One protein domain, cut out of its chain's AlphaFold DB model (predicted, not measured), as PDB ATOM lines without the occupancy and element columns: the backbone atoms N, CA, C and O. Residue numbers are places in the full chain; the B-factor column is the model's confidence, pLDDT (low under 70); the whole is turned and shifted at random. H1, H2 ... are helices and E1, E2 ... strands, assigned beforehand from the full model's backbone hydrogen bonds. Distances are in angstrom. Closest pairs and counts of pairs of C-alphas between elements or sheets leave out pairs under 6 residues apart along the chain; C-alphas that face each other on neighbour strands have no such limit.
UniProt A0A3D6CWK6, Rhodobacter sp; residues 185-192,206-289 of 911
ATOM      1  N   LYS A 185     -57.622  -3.944  85.671       81.62
ATOM      2  CA  LYS A 185     -57.797  -2.498  85.446       81.62
ATOM      3  C   LYS A 185     -59.135  -1.990  85.985       81.62
ATOM      4  O   LYS A 185     -59.167  -0.893  86.543       81.62
ATOM      5  N   ARG A 186     -60.231  -2.742  85.829       84.19
ATOM      6  CA  ARG A 186     -61.549  -2.406  86.397       84.19
ATOM      7  C   ARG A 186     -61.499  -2.413  87.924       84.19
ATOM      8  O   ARG A 186     -61.851  -1.403  88.522       84.19
ATOM      9  N   ALA A 187     -60.952  -3.453  88.546       84.75
ATOM     10  CA  ALA A 187     -60.781  -3.550  89.993       84.75
ATOM     11  C   ALA A 187     -59.910  -2.413  90.554       84.75
ATOM     12  O   ALA A 187     -60.248  -1.807  91.572       84.75
ATOM     13  N   ALA A 188     -58.820  -2.054  89.870       83.19
ATOM     14  CA  ALA A 188     -57.990  -0.912  90.247       83.19
ATOM     15  C   ALA A 188     -58.759   0.415  90.151       83.19
ATOM     16  O   ALA A 188     -58.626   1.263  91.034       83.19
ATOM     17  N   ARG A 189     -59.591   0.593  89.113       82.25
ATOM     18  CA  ARG A 189     -60.471   1.765  88.969       82.25
ATOM     19  C   ARG A 189     -61.516   1.825  90.081       82.25
ATOM     20  O   ARG A 189     -61.736   2.906  90.617       82.25
ATOM     21  N   GLU A 190     -62.123   0.702  90.460       82.69
ATOM     22  CA  GLU A 190     -63.071   0.658  91.584       82.69
ATOM     23  C   GLU A 190     -62.416   1.081  92.903       82.69
ATOM     24  O   GLU A 190     -63.020   1.809  93.687       82.69
ATOM     25  N   LYS A 191     -61.146   0.709  93.100       79.62
ATOM     26  CA  LYS A 191     -60.345   1.059  94.283       79.62
ATOM     27  C   LYS A 191     -59.670   2.439  94.209       79.62
ATOM     28  O   LYS A 191     -58.867   2.750  95.080       79.62
ATOM     29  N   GLY A 192     -59.894   3.228  93.153       79.44
ATOM     30  CA  GLY A 192     -59.240   4.536  92.977       79.44
ATOM     31  C   GLY A 192     -57.724   4.465  92.719       79.44
ATOM     32  O   GLY A 192     -57.032   5.476  92.723       79.44
ATOM     33  N   ARG A 206     -45.690  21.454  83.976       68.38
ATOM     34  CA  ARG A 206     -45.895  22.856  83.574       68.38
ATOM     35  C   ARG A 206     -46.060  23.801  84.763       68.38
ATOM     36  O   ARG A 206     -45.594  24.926  84.696       68.38
ATOM     37  N   THR A 207     -46.793  23.374  85.788       64.25
ATOM     38  CA  THR A 207     -47.178  24.232  86.925       64.25
ATOM     39  C   THR A 207     -46.268  24.062  88.137       64.25
ATOM     40  O   THR A 207     -46.361  24.839  89.075       64.25
ATOM     41  N   GLY A 208     -45.447  23.009  88.176       66.75
ATOM     42  CA  GLY A 208     -44.692  22.610  89.367       66.75
ATOM     43  C   GLY A 208     -45.568  22.098  90.518       66.75
ATOM     44  O   GLY A 208     -45.041  21.725  91.564       66.75
ATOM     45  N   VAL A 209     -46.896  22.058  90.350       67.69
ATOM     46  CA  VAL A 209     -47.853  21.704  91.402       67.69
ATOM     47  C   VAL A 209     -48.416  20.304  91.151       67.69
ATOM     48  O   VAL A 209     -49.063  20.087  90.121       67.69
ATOM     49  N   PRO A 210     -48.223  19.347  92.080       74.56
ATOM     50  CA  PRO A 210     -48.842  18.033  91.978       74.56
ATOM     51  C   PRO A 210     -50.373  18.114  92.059       74.56
ATOM     52  O   PRO A 210     -50.933  18.974  92.743       74.56
ATOM     53  N   VAL A 211     -51.071  17.199  91.387       78.44
ATOM     54  CA  VAL A 211     -52.540  17.122  91.488       78.44
ATOM     55  C   VAL A 211     -52.979  16.628  92.869       78.44
ATOM     56  O   VAL A 211     -52.270  15.846  93.502       78.44
ATOM     57  N   LEU A 212     -54.165  17.047  93.334       80.69
ATOM     58  CA  LEU A 212     -54.627  16.756  94.698       80.69
ATOM     59  C   LEU A 212     -54.654  15.248  94.995       80.69
ATOM     60  O   LEU A 212     -54.198  14.816  96.043       80.69
ATOM     61  N   ASP A 213     -55.123  14.410  94.068       79.50
ATOM     62  CA  ASP A 213     -55.146  12.958  94.284       79.50
ATOM     63  C   ASP A 213     -53.748  12.369  94.482       79.50
ATOM     64  O   ASP A 213     -53.611  11.385  95.206       79.50
ATOM     65  N   ALA A 214     -52.712  12.985  93.911       77.62
ATOM     66  CA  ALA A 214     -51.328  12.578  94.104       77.62
ATOM     67  C   ALA A 214     -50.722  13.073  95.425       77.62
ATOM     68  O   ALA A 214     -49.851  12.388  95.953       77.62
ATOM     69  N   THR A 215     -51.175  14.212  95.962       76.62
ATOM     70  CA  THR A 215     -50.680  14.758  97.241       76.62
ATOM     71  C   THR A 215     -51.360  14.152  98.461       76.62
ATOM     72  O   THR A 215     -50.801  14.210  99.551       76.62
ATOM     73  N   LEU A 216     -52.547  13.564  98.298       81.12
ATOM     74  CA  LEU A 216     -53.297  12.966  99.400       81.12
ATOM     75  C   LEU A 216     -52.681  11.636  99.860       81.12
ATOM     76  O   LEU A 216     -52.599  10.691  99.063       81.12
ATOM     77  N   PRO A 217     -52.329  11.505 101.147       82.50
ATOM     78  CA  PRO A 217     -51.936  10.230 101.735       82.50
ATOM     79  C   PRO A 217     -53.086   9.222 101.781       82.50
ATOM     80  O   PRO A 217     -54.261   9.581 101.687       82.50
ATOM     81  N   VAL A 218     -52.735   7.945 101.958       81.62
ATOM     82  CA  VAL A 218     -53.694   6.826 101.995       81.62
ATOM     83  C   VAL A 218     -54.820   7.043 103.020       81.62
ATOM     84  O   VAL A 218     -55.972   6.967 102.590       81.62
ATOM     85  N   PRO A 219     -54.550   7.441 104.286       83.25
ATOM     86  CA  PRO A 219     -55.615   7.638 105.275       83.25
ATOM     87  C   PRO A 219     -56.645   8.691 104.852       83.25
ATOM     88  O   PRO A 219     -57.847   8.528 105.056       83.25
ATOM     89  N   LEU A 220     -56.192   9.768 104.200       84.44
ATOM     90  CA  LEU A 220     -57.092  10.808 103.709       84.44
ATOM     91  C   LEU A 220     -57.944  10.326 102.536       84.44
ATOM     92  O   LEU A 220     -59.142  10.606 102.496       84.44
ATOM     93  N   ARG A 221     -57.362   9.559 101.606       83.94
ATOM     94  CA  ARG A 221     -58.131   8.956 100.506       83.94
ATOM     95  C   ARG A 221     -59.207   8.001 101.027       83.94
ATOM     96  O   ARG A 221     -60.321   8.019 100.510       83.94
ATOM     97  N   GLU A 222     -58.890   7.200 102.041       84.31
ATOM     98  CA  GLU A 222     -59.840   6.281 102.678       84.31
ATOM     99  C   GLU A 222     -60.955   7.039 103.397       84.31
ATOM    100  O   GLU A 222     -62.129   6.748 103.173       84.31
ATOM    101  N   LYS A 223     -60.619   8.093 104.155       85.25
ATOM    102  CA  LYS A 223     -61.611   8.970 104.793       85.25
ATOM    103  C   LYS A 223     -62.596   9.551 103.774       85.25
ATOM    104  O   LYS A 223     -63.796   9.614 104.041       85.25
ATOM    105  N   PHE A 224     -62.108   9.953 102.598       87.00
ATOM    106  CA  PHE A 224     -62.961  10.497 101.539       87.00
ATOM    107  C   PHE A 224     -63.870   9.429 100.943       87.00
ATOM    108  O   PHE A 224     -65.057   9.688 100.749       87.00
ATOM    109  N   ALA A 225     -63.335   8.233 100.686       85.12
ATOM    110  CA  ALA A 225     -64.121   7.106 100.197       85.12
ATOM    111  C   ALA A 225     -65.247   6.740 101.179       85.12
ATOM    112  O   ALA A 225     -66.386   6.590 100.747       85.12
ATOM    113  N   THR A 226     -64.964   6.707 102.485       88.31
ATOM    114  CA  THR A 226     -65.964   6.442 103.532       88.31
ATOM    115  C   THR A 226     -67.084   7.481 103.540       88.31
ATOM    116  O   THR A 226     -68.257   7.116 103.597       88.31
ATOM    117  N   VAL A 227     -66.755   8.776 103.439       88.38
ATOM    118  CA  VAL A 227     -67.771   9.843 103.369       88.38
ATOM    119  C   VAL A 227     -68.630   9.720 102.113       88.38
ATOM    120  O   VAL A 227     -69.851   9.847 102.185       88.38
ATOM    121  N   LEU A 228     -68.004   9.452 100.965       87.12
ATOM    122  CA  LEU A 228     -68.718   9.279  99.703       87.12
ATOM    123  C   LEU A 228     -69.630   8.043  99.736       87.12
ATOM    124  O   LEU A 228     -70.759   8.111  99.253       87.12
ATOM    125  N   ASP A 229     -69.186   6.936 100.330       86.88
ATOM    126  CA  ASP A 229     -69.977   5.710 100.463       86.88
ATOM    127  C   ASP A 229     -71.162   5.873 101.420       86.88
ATOM    128  O   ASP A 229     -72.256   5.411 101.104       86.88
ATOM    129  N   ALA A 230     -70.988   6.568 102.544       90.38
ATOM    130  CA  ALA A 230     -72.034   6.721 103.556       90.38
ATOM    131  C   ALA A 230     -73.188   7.654 103.139       90.38
ATOM    132  O   ALA A 230     -74.240   7.646 103.774       90.38
ATOM    133  N   ALA A 231     -73.013   8.472 102.097       91.00
ATOM    134  CA  ALA A 231     -74.025   9.441 101.691       91.00
ATOM    135  C   ALA A 231     -75.274   8.787 101.068       91.00
ATOM    136  O   ALA A 231     -75.164   8.064 100.074       91.00
ATOM    137  N   SER A 232     -76.447   9.113 101.619       91.56
ATOM    138  CA  SER A 232     -77.784   8.692 101.166       91.56
ATOM    139  C   SER A 232     -78.434   9.644 100.161       91.56
ATOM    140  O   SER A 232     -79.307   9.232  99.404       91.56
ATOM    141  N   ASP A 233     -78.001  10.903 100.139       94.00
ATOM    142  CA  ASP A 233     -78.516  11.970  99.278       94.00
ATOM    143  C   ASP A 233     -77.429  13.035  99.019       94.00
ATOM    144  O   ASP A 233     -76.348  13.016  99.625       94.00
ATOM    145  N   TRP A 234     -77.685  13.949  98.076       93.56
ATOM    146  CA  TRP A 234     -76.720  14.980  97.678       93.56
ATOM    147  C   TRP A 234     -76.416  15.971  98.803       93.56
ATOM    148  O   TRP A 234     -75.261  16.351  98.988       93.56
ATOM    149  N   GLN A 235     -77.416  16.377  99.582       89.94
ATOM    150  CA  GLN A 235     -77.257  17.356 100.657       89.94
ATOM    151  C   GLN A 235     -76.412  16.789 101.804       89.94
ATOM    152  O   GLN A 235     -75.471  17.442 102.257       89.94
ATOM    153  N   GLY A 236     -76.684  15.555 102.224       89.12
ATOM    154  CA  GLY A 236     -75.899  14.812 103.201       89.12
ATOM    155  C   GLY A 236     -74.458  14.603 102.742       89.12
ATOM    156  O   GLY A 236     -73.535  14.791 103.538       89.12
ATOM    157  N   LEU A 237     -74.243  14.311 101.450       91.75
ATOM    158  CA  LEU A 237     -72.901  14.231 100.871       91.75
ATOM    159  C   LEU A 237     -72.152  15.564 100.994       91.75
ATOM    160  O   LEU A 237     -71.018  15.595 101.478       91.75
ATOM    161  N   HIS A 238     -72.778  16.658 100.556       89.38
ATOM    162  CA  HIS A 238     -72.170  17.990 100.579       89.38
ATOM    163  C   HIS A 238     -71.852  18.441 102.005       89.38
ATOM    164  O   HIS A 238     -70.771  18.971 102.244       89.38
ATOM    165  N   LEU A 239     -72.739  18.172 102.969       84.94
ATOM    166  CA  LEU A 239     -72.504  18.462 104.386       84.94
ATOM    167  C   LEU A 239     -71.337  17.647 104.954       84.94
ATOM    168  O   LEU A 239     -70.491  18.191 105.668       84.94
ATOM    169  N   ALA A 240     -71.270  16.351 104.647       87.50
ATOM    170  CA  ALA A 240     -70.212  15.480 105.143       87.50
ATOM    171  C   ALA A 240     -68.840  15.840 104.547       87.50
ATOM    172  O   ALA A 240     -67.851  15.879 105.279       87.50
ATOM    173  N   LEU A 241     -68.779  16.174 103.254       88.31
ATOM    174  CA  LEU A 241     -67.562  16.694 102.623       88.31
ATOM    175  C   LEU A 241     -67.198  18.092 103.137       88.31
ATOM    176  O   LEU A 241     -66.021  18.352 103.374       88.31
ATOM    177  N   GLY A 242     -68.186  18.951 103.400       84.12
ATOM    178  CA  GLY A 242     -67.973  20.281 103.972       84.12
ATOM    179  C   GLY A 242     -67.296  20.233 105.345       84.12
ATOM    180  O   GLY A 242     -66.358  20.981 105.603       84.12
ATOM    181  N   ARG A 243     -67.672  19.272 106.204       82.25
ATOM    182  CA  ARG A 243     -66.974  19.012 107.485       82.25
ATOM    183  C   ARG A 243     -65.503  18.643 107.300       82.25
ATOM    184  O   ARG A 243     -64.690  18.924 108.174       82.25
ATOM    185  N   LEU A 244     -65.171  18.019 106.171       85.62
ATOM    186  CA  LEU A 244     -63.801  17.691 105.791       85.62
ATOM    187  C   LEU A 244     -63.092  18.822 105.060       85.62
ATOM    188  O   LEU A 244     -61.975  18.590 104.628       85.62
ATOM    189  N   GLY A 245     -63.700  19.989 104.858       85.69
ATOM    190  CA  GLY A 245     -63.108  21.069 104.076       85.69
ATOM    191  C   GLY A 245     -63.089  20.829 102.568       85.69
ATOM    192  O   GLY A 245     -62.228  21.358 101.861       85.69
ATOM    193  N   LEU A 246     -64.019  20.015 102.062       88.31
ATOM    194  CA  LEU A 246     -64.126  19.643 100.654       88.31
ATOM    195  C   LEU A 246     -65.507  19.955 100.078       88.31
ATOM    196  O   LEU A 246     -66.507  20.053 100.784       88.31
ATOM    197  N   ARG A 247     -65.569  20.016  98.750       87.75
ATOM    198  CA  ARG A 247     -66.821  20.030  97.989       87.75
ATOM    199  C   ARG A 247     -66.792  19.010  96.859       87.75
ATOM    200  O   ARG A 247     -65.730  18.734  96.296       87.75
ATOM    201  N   TYR A 248     -67.968  18.498  96.513       91.25
ATOM    202  CA  TYR A 248     -68.196  17.703  95.312       91.25
ATOM    203  C   TYR A 248     -68.886  18.578  94.264       91.25
ATOM    204  O   TYR A 248     -69.898  19.204  94.563       91.25
ATOM    205  N   GLU A 249     -68.361  18.622  93.042       89.25
ATOM    206  CA  GLU A 249     -68.928  19.433  91.959       89.25
ATOM    207  C   GLU A 249     -68.970  18.662  90.634       89.25
ATOM    208  O   GLU A 249     -68.032  17.938  90.281       89.25
ATOM    209  N   ALA A 250     -70.056  18.829  89.876       90.50
ATOM    210  CA  ALA A 250     -70.124  18.376  88.492       90.50
ATOM    211  C   ALA A 250     -69.194  19.232  87.612       90.50
ATOM    212  O   ALA A 250     -69.145  20.454  87.742       90.50
ATOM    213  N   PHE A 251     -68.442  18.597  86.709       87.50
ATOM    214  CA  PHE A 251     -67.538  19.289  85.790       87.50
ATOM    215  C   PHE A 251     -67.447  18.565  84.443       87.50
ATOM    216  O   PHE A 251     -66.893  17.461  84.347       87.50
ATOM    217  N   GLY A 252     -67.942  19.208  83.382       85.38
ATOM    218  CA  GLY A 252     -68.058  18.593  82.059       85.38
ATOM    219  C   GLY A 252     -68.910  17.322  82.120       85.38
ATOM    220  O   GLY A 252     -69.980  17.322  82.715       85.38
ATOM    221  N   SER A 253     -68.415  16.219  81.553       85.50
ATOM    222  CA  SER A 253     -69.059  14.897  81.632       85.50
ATOM    223  C   SER A 253     -68.718  14.096  82.901       85.50
ATOM    224  O   SER A 253     -69.003  12.899  82.976       85.50
ATOM    225  N   GLY A 254     -68.056  14.712  83.885       90.81
ATOM    226  CA  GLY A 254     -67.589  14.054  85.104       90.81
ATOM    227  C   GLY A 254     -67.868  14.862  86.369       90.81
ATOM    228  O   GLY A 254     -68.696  15.764  86.384       90.81
ATOM    229  N   ALA A 255     -67.143  14.532  87.438       91.75
ATOM    230  CA  ALA A 255     -67.180  15.261  88.704       91.75
ATOM    231  C   ALA A 255     -65.790  15.398  89.323       91.75
ATOM    232  O   ALA A 255     -64.858  14.640  89.009       91.75
ATOM    233  N   ARG A 256     -65.672  16.366  90.228       90.75
ATOM    234  CA  ARG A 256     -64.464  16.704  90.972       90.75
ATOM    235  C   ARG A 256     -64.750  16.747  92.465       90.75
ATOM    236  O   ARG A 256     -65.845  17.102  92.884       90.75
ATOM    237  N   VAL A 257     -63.726  16.412  93.239       89.75
ATOM    238  CA  VAL A 257     -63.638  16.716  94.667       89.75
ATOM    239  C   VAL A 257     -62.557  17.774  94.818       89.75
ATOM    240  O   VAL A 257     -61.430  17.559  94.367       89.75
ATOM    241  N   ALA A 258     -62.902  18.919  95.392       86.62
ATOM    242  CA  ALA A 258     -62.012  20.068  95.514       86.62
ATOM    243  C   ALA A 258     -61.957  20.569  96.955       86.62
ATOM    244  O   ALA A 258     -62.953  20.483  97.674       86.62
ATOM    245  N   ILE A 259     -60.813  21.126  97.354       86.06
ATOM    246  CA  ILE A 259     -60.706  21.841  98.630       86.06
ATOM    247  C   ILE A 259     -61.570  23.101  98.551       86.06
ATOM    248  O   ILE A 259     -61.576  23.800  97.531       86.06
ATOM    249  N   ILE A 260     -62.327  23.389  99.605       81.75
ATOM    250  CA  ILE A 260     -63.125  24.616  99.705       81.75
ATOM    251  C   ILE A 260     -62.197  25.827  99.560       81.75
ATOM    252  O   ILE A 260     -61.128  25.869 100.159       81.75
ATOM    253  N   GLY A 261     -62.567  26.769  98.691       74.00
ATOM    254  CA  GLY A 261     -61.737  27.938  98.366       74.00
ATOM    255  C   GLY A 261     -60.769  27.734  97.202       74.00
ATOM    256  O   GLY A 261     -60.255  28.711  96.663       74.00
ATOM    257  N   ALA A 262     -60.565  26.497  96.730       76.75
ATOM    258  CA  ALA A 262     -59.827  26.265  95.490       76.75
ATOM    259  C   ALA A 262     -60.592  26.863  94.285       76.75
ATOM    260  O   ALA A 262     -61.796  26.606  94.153       76.75
ATOM    261  N   PRO A 263     -59.930  27.614  93.384       67.38
ATOM    262  CA  PRO A 263     -60.582  28.262  92.254       67.38
ATOM    263  C   PRO A 263     -61.139  27.225  91.263       67.38
ATOM    264  O   PRO A 263     -60.506  26.187  91.029       67.38
ATOM    265  N   PRO A 264     -62.293  27.494  90.627       62.31
ATOM    266  CA  PRO A 264     -62.855  26.607  89.614       62.31
ATOM    267  C   PRO A 264     -61.853  26.351  88.480       62.31
ATOM    268  O   PRO A 264     -61.390  27.272  87.815       62.31
ATOM    269  N   GLY A 265     -61.495  25.083  88.256       57.84
ATOM    270  CA  GLY A 265     -60.558  24.703  87.190       57.84
ATOM    271  C   GLY A 265     -59.067  24.932  87.473       57.84
ATOM    272  O   GLY A 265     -58.266  24.587  86.605       57.84
ATOM    273  N   GLY A 266     -58.689  25.445  88.652       62.56
ATOM    274  CA  GLY A 266     -57.290  25.586  89.085       62.56
ATOM    275  C   GLY A 266     -56.735  24.354  89.812       62.56
ATOM    276  O   GLY A 266     -57.336  23.288  89.786       62.56
ATOM    277  N   ALA A 267     -55.573  24.462  90.462       66.00
ATOM    278  CA  ALA A 267     -55.046  23.384  91.314       66.00
ATOM    279  C   ALA A 267     -55.899  23.196  92.592       66.00
ATOM    280  O   ALA A 267     -56.682  24.072  92.952       66.00
ATOM    281  N   GLY A 268     -55.754  22.059  93.289       76.75
ATOM    282  CA  GLY A 268     -56.510  21.777  94.525       76.75
ATOM    283  C   GLY A 268     -57.818  21.000  94.327       76.75
ATOM    284  O   GLY A 268     -58.690  21.022  95.197       76.75
ATOM    285  N   PHE A 269     -57.953  20.290  93.203       84.62
ATOM    286  CA  PHE A 269     -59.009  19.301  92.988       84.62
ATOM    287  C   PHE A 269     -58.448  17.965  92.498       84.62
ATOM    288  O   PHE A 269     -57.367  17.883  91.913       84.62
ATOM    289  N   ALA A 270     -59.240  16.919  92.692       86.81
ATOM    290  CA  ALA A 270     -59.067  15.602  92.107       86.81
ATOM    291  C   ALA A 270     -60.338  15.213  91.346       86.81
ATOM    292  O   ALA A 270     -61.441  15.660  91.669       86.81
ATOM    293  N   LYS A 271     -60.217  14.360  90.323       88.69
ATOM    294  CA  LYS A 271     -61.411  13.747  89.721       88.69
ATOM    295  C   LYS A 271     -62.082  12.889  90.786       88.69
ATOM    296  O   LYS A 271     -61.396  12.121  91.449       88.69
ATOM    297  N   ALA A 272     -63.405  12.940  90.901       90.56
ATOM    298  CA  ALA A 272     -64.110  12.124  91.890       90.56
ATOM    299  C   ALA A 272     -63.817  10.621  91.701       90.56
ATOM    300  O   ALA A 272     -63.559   9.895  92.657       90.56
ATOM    301  N   SER A 273     -63.692  10.180  90.444       88.81
ATOM    302  CA  SER A 273     -63.296   8.811  90.099       88.81
ATOM    303  C   SER A 273     -61.885   8.406  90.556       88.81
ATOM    304  O   SER A 273     -61.573   7.220  90.525       88.81
ATOM    305  N   SER A 274     -61.013   9.357  90.919       86.50
ATOM    306  CA  SER A 274     -59.689   9.054  91.484       86.50
ATOM    307  C   SER A 274     -59.793   8.439  92.882       86.50
ATOM    308  O   SER A 274     -58.897   7.707  93.275       86.50
ATOM    309  N   PHE A 275     -60.894   8.660  93.605       86.06
ATOM    310  CA  PHE A 275     -61.158   8.001  94.891       86.06
ATOM    311  C   PHE A 275     -61.865   6.648  94.728       86.06
ATOM    312  O   PHE A 275     -62.016   5.904  95.688       86.06
ATOM    313  N   GLY A 276     -62.285   6.312  93.504       87.88
ATOM    314  CA  GLY A 276     -63.029   5.100  93.173       87.88
ATOM    315  C   GLY A 276     -64.029   5.357  92.051       87.88
ATOM    316  O   GLY A 276     -64.727   6.370  92.042       87.88
ATOM    317  N   ALA A 277     -64.127   4.450  91.078       86.81
ATOM    318  CA  ALA A 277     -64.992   4.630  89.908       86.81
ATOM    319  C   ALA A 277     -66.479   4.821  90.268       86.81
ATOM    320  O   ALA A 277     -67.183   5.575  89.590       86.81
ATOM    321  N   ARG A 278     -66.943   4.194  91.358       88.50
ATOM    322  CA  ARG A 278     -68.279   4.392  91.956       88.50
ATOM    323  C   ARG A 278     -68.603   5.837  92.337       88.50
ATOM    324  O   ARG A 278     -69.767   6.202  92.295       88.50
ATOM    325  N   PHE A 279     -67.596   6.675  92.571       91.69
ATOM    326  CA  PHE A 279     -67.783   8.086  92.908       91.69
ATOM    327  C   PHE A 279     -67.844   9.008  91.683       91.69
ATOM    328  O   PHE A 279     -67.878  10.230  91.818       91.69
ATOM    329  N   SER A 280     -67.847   8.456  90.464       92.06
ATOM    330  CA  SER A 280     -68.119   9.233  89.248       92.06
ATOM    331  C   SER A 280     -69.547   9.787  89.242       92.06
ATOM    332  O   SER A 280     -70.455   9.122  89.732       92.06
ATOM    333  N   ILE A 281     -69.752  10.962  88.628       93.88
ATOM    334  CA  ILE A 281     -71.059  11.643  88.607       93.88
ATOM    335  C   ILE A 281     -72.187  10.709  88.164       93.88
ATOM    336  O   ILE A 281     -73.146  10.533  88.895       93.88
ATOM    337  N   LYS A 282     -71.998   9.980  87.057       93.62
ATOM    338  CA  LYS A 282     -72.991   9.047  86.509       93.62
ATOM    339  C   LYS A 282     -73.413   7.966  87.509       93.62
ATOM    340  O   LYS A 282     -74.577   7.585  87.554       93.62
ATOM    341  N   ARG A 283     -72.465   7.417  88.274       92.69
ATOM    342  CA  ARG A 283     -72.758   6.365  89.260       92.69
ATOM    343  C   ARG A 283     -73.336   6.939  90.549       92.69
ATOM    344  O   ARG A 283     -74.216   6.318  91.132       92.69
ATOM    345  N   MET A 284     -72.885   8.123  90.951       94.44
ATOM    346  CA  MET A 284     -73.474   8.851  92.069       94.44
ATOM    347  C   MET A 284     -74.918   9.252  91.760       94.44
ATOM    348  O   MET A 284     -75.773   9.048  92.605       94.44
ATOM    349  N   GLU A 285     -75.226   9.702  90.541       94.94
ATOM    350  CA  GLU A 285     -76.594  10.011  90.108       94.94
ATOM    351  C   GLU A 285     -77.491   8.775  90.044       94.94
ATOM    352  O   GLU A 285     -78.652   8.828  90.437       94.94
ATOM    353  N   ALA A 286     -76.946   7.632  89.617       94.00
ATOM    354  CA  ALA A 286     -77.676   6.368  89.669       94.00
ATOM    355  C   ALA A 286     -78.033   5.947  91.108       94.00
ATOM    356  O   ALA A 286     -79.010   5.231  91.303       94.00
ATOM    357  N   ARG A 287     -77.247   6.377  92.104       94.19
ATOM    358  CA  ARG A 287     -77.450   6.040  93.518       94.19
ATOM    359  C   ARG A 287     -78.280   7.078  94.280       94.19
ATOM    360  O   ARG A 287     -79.099   6.696  95.101       94.19
ATOM    361  N   LEU A 288     -78.039   8.365  94.035       94.94
ATOM    362  CA  LEU A 288     -78.582   9.500  94.797       94.94
ATOM    363  C   LEU A 288     -79.669  10.281  94.035       94.94
ATOM    364  O   LEU A 288     -80.225  11.236  94.568       94.94
ATOM    365  N   GLY A 289     -79.952   9.914  92.782       94.62
ATOM    366  CA  GLY A 289     -80.802  10.683  91.871       94.62
ATOM    367  C   GLY A 289     -80.043  11.797  91.141       94.62
ATOM    368  O   GLY A 289     -78.836  11.960  91.312       94.62
TER     369      GLY A 289
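This is residues 185 to 192 and 206 to 289 of the 911 residues of a protein of Rhodobacter sp (UniProt A0A3D6CWK6). A small sheet of three strands, E1 E2 E3, has helix H4 beside its edge strand E1, and H4 makes a helical hairpin with the longest helix, H3, which stays off the sheet; the short helices H2 and H5 are on one face, H6 grazes the sheet, and H1 sits off beyond H5. The 92 printed residues hold six named helices and three strands, H1 H2 H3 H4 E1 E2 E3 H5 H6, in a mixed class. The antiparallel sheet is a meander, each strand the antiparallel neighbour of the one before. The whole is compact, radius of gyration of the C-alphas 12.6 A, spanning 37 by 32 by 28 A.

Find C-alpha 246 at (-64.126, 19.643, 100.654), where E1, residues 246 to 251, begins its 15.3 A; E2, 254 to 259, runs 17.1 A, and E3 is 269 to 271. H3, 218 to 230, is 18.4 A long and H4, 234 to 243, 14.4 A. H1 is 185 to 190, H2 212 to 215, H5 272 to 275, and H6, 281 to 288, ends at (-78.582, 9.500, 94.797).

Look at N 249 and O 256, 2.9 A, between E1 and E2, and at N 270 and O 257, 2.8 A, between E2 and E3. H4 stands at the sheet's level, C-alphas 241 and 247 closest at 5.8 A. H3, with residues 224 to 228 alone, touches H4, C-alphas 227 and 240 closest at 6.4 A, opposite ways at a shallow tilt of 30 degrees. H2 and H5 are on the same face. H6 only grazes the sheet with residues 281 to 284. H1 is close to but not clearly touching H5, C-alphas 189 and 273 being 7.7 A apart. In H1, H3, H4 and H6 every O i to N i+4 pair is within hydrogen-bond range; H2 and H5 are too short for one.

Residues 193 to 205 are not printed, and 24.5 A separates C-alphas 192 and 206. Of the links printed whole, none is long. Confidence is under 70 at residues 206 to 209 and 263 to 267.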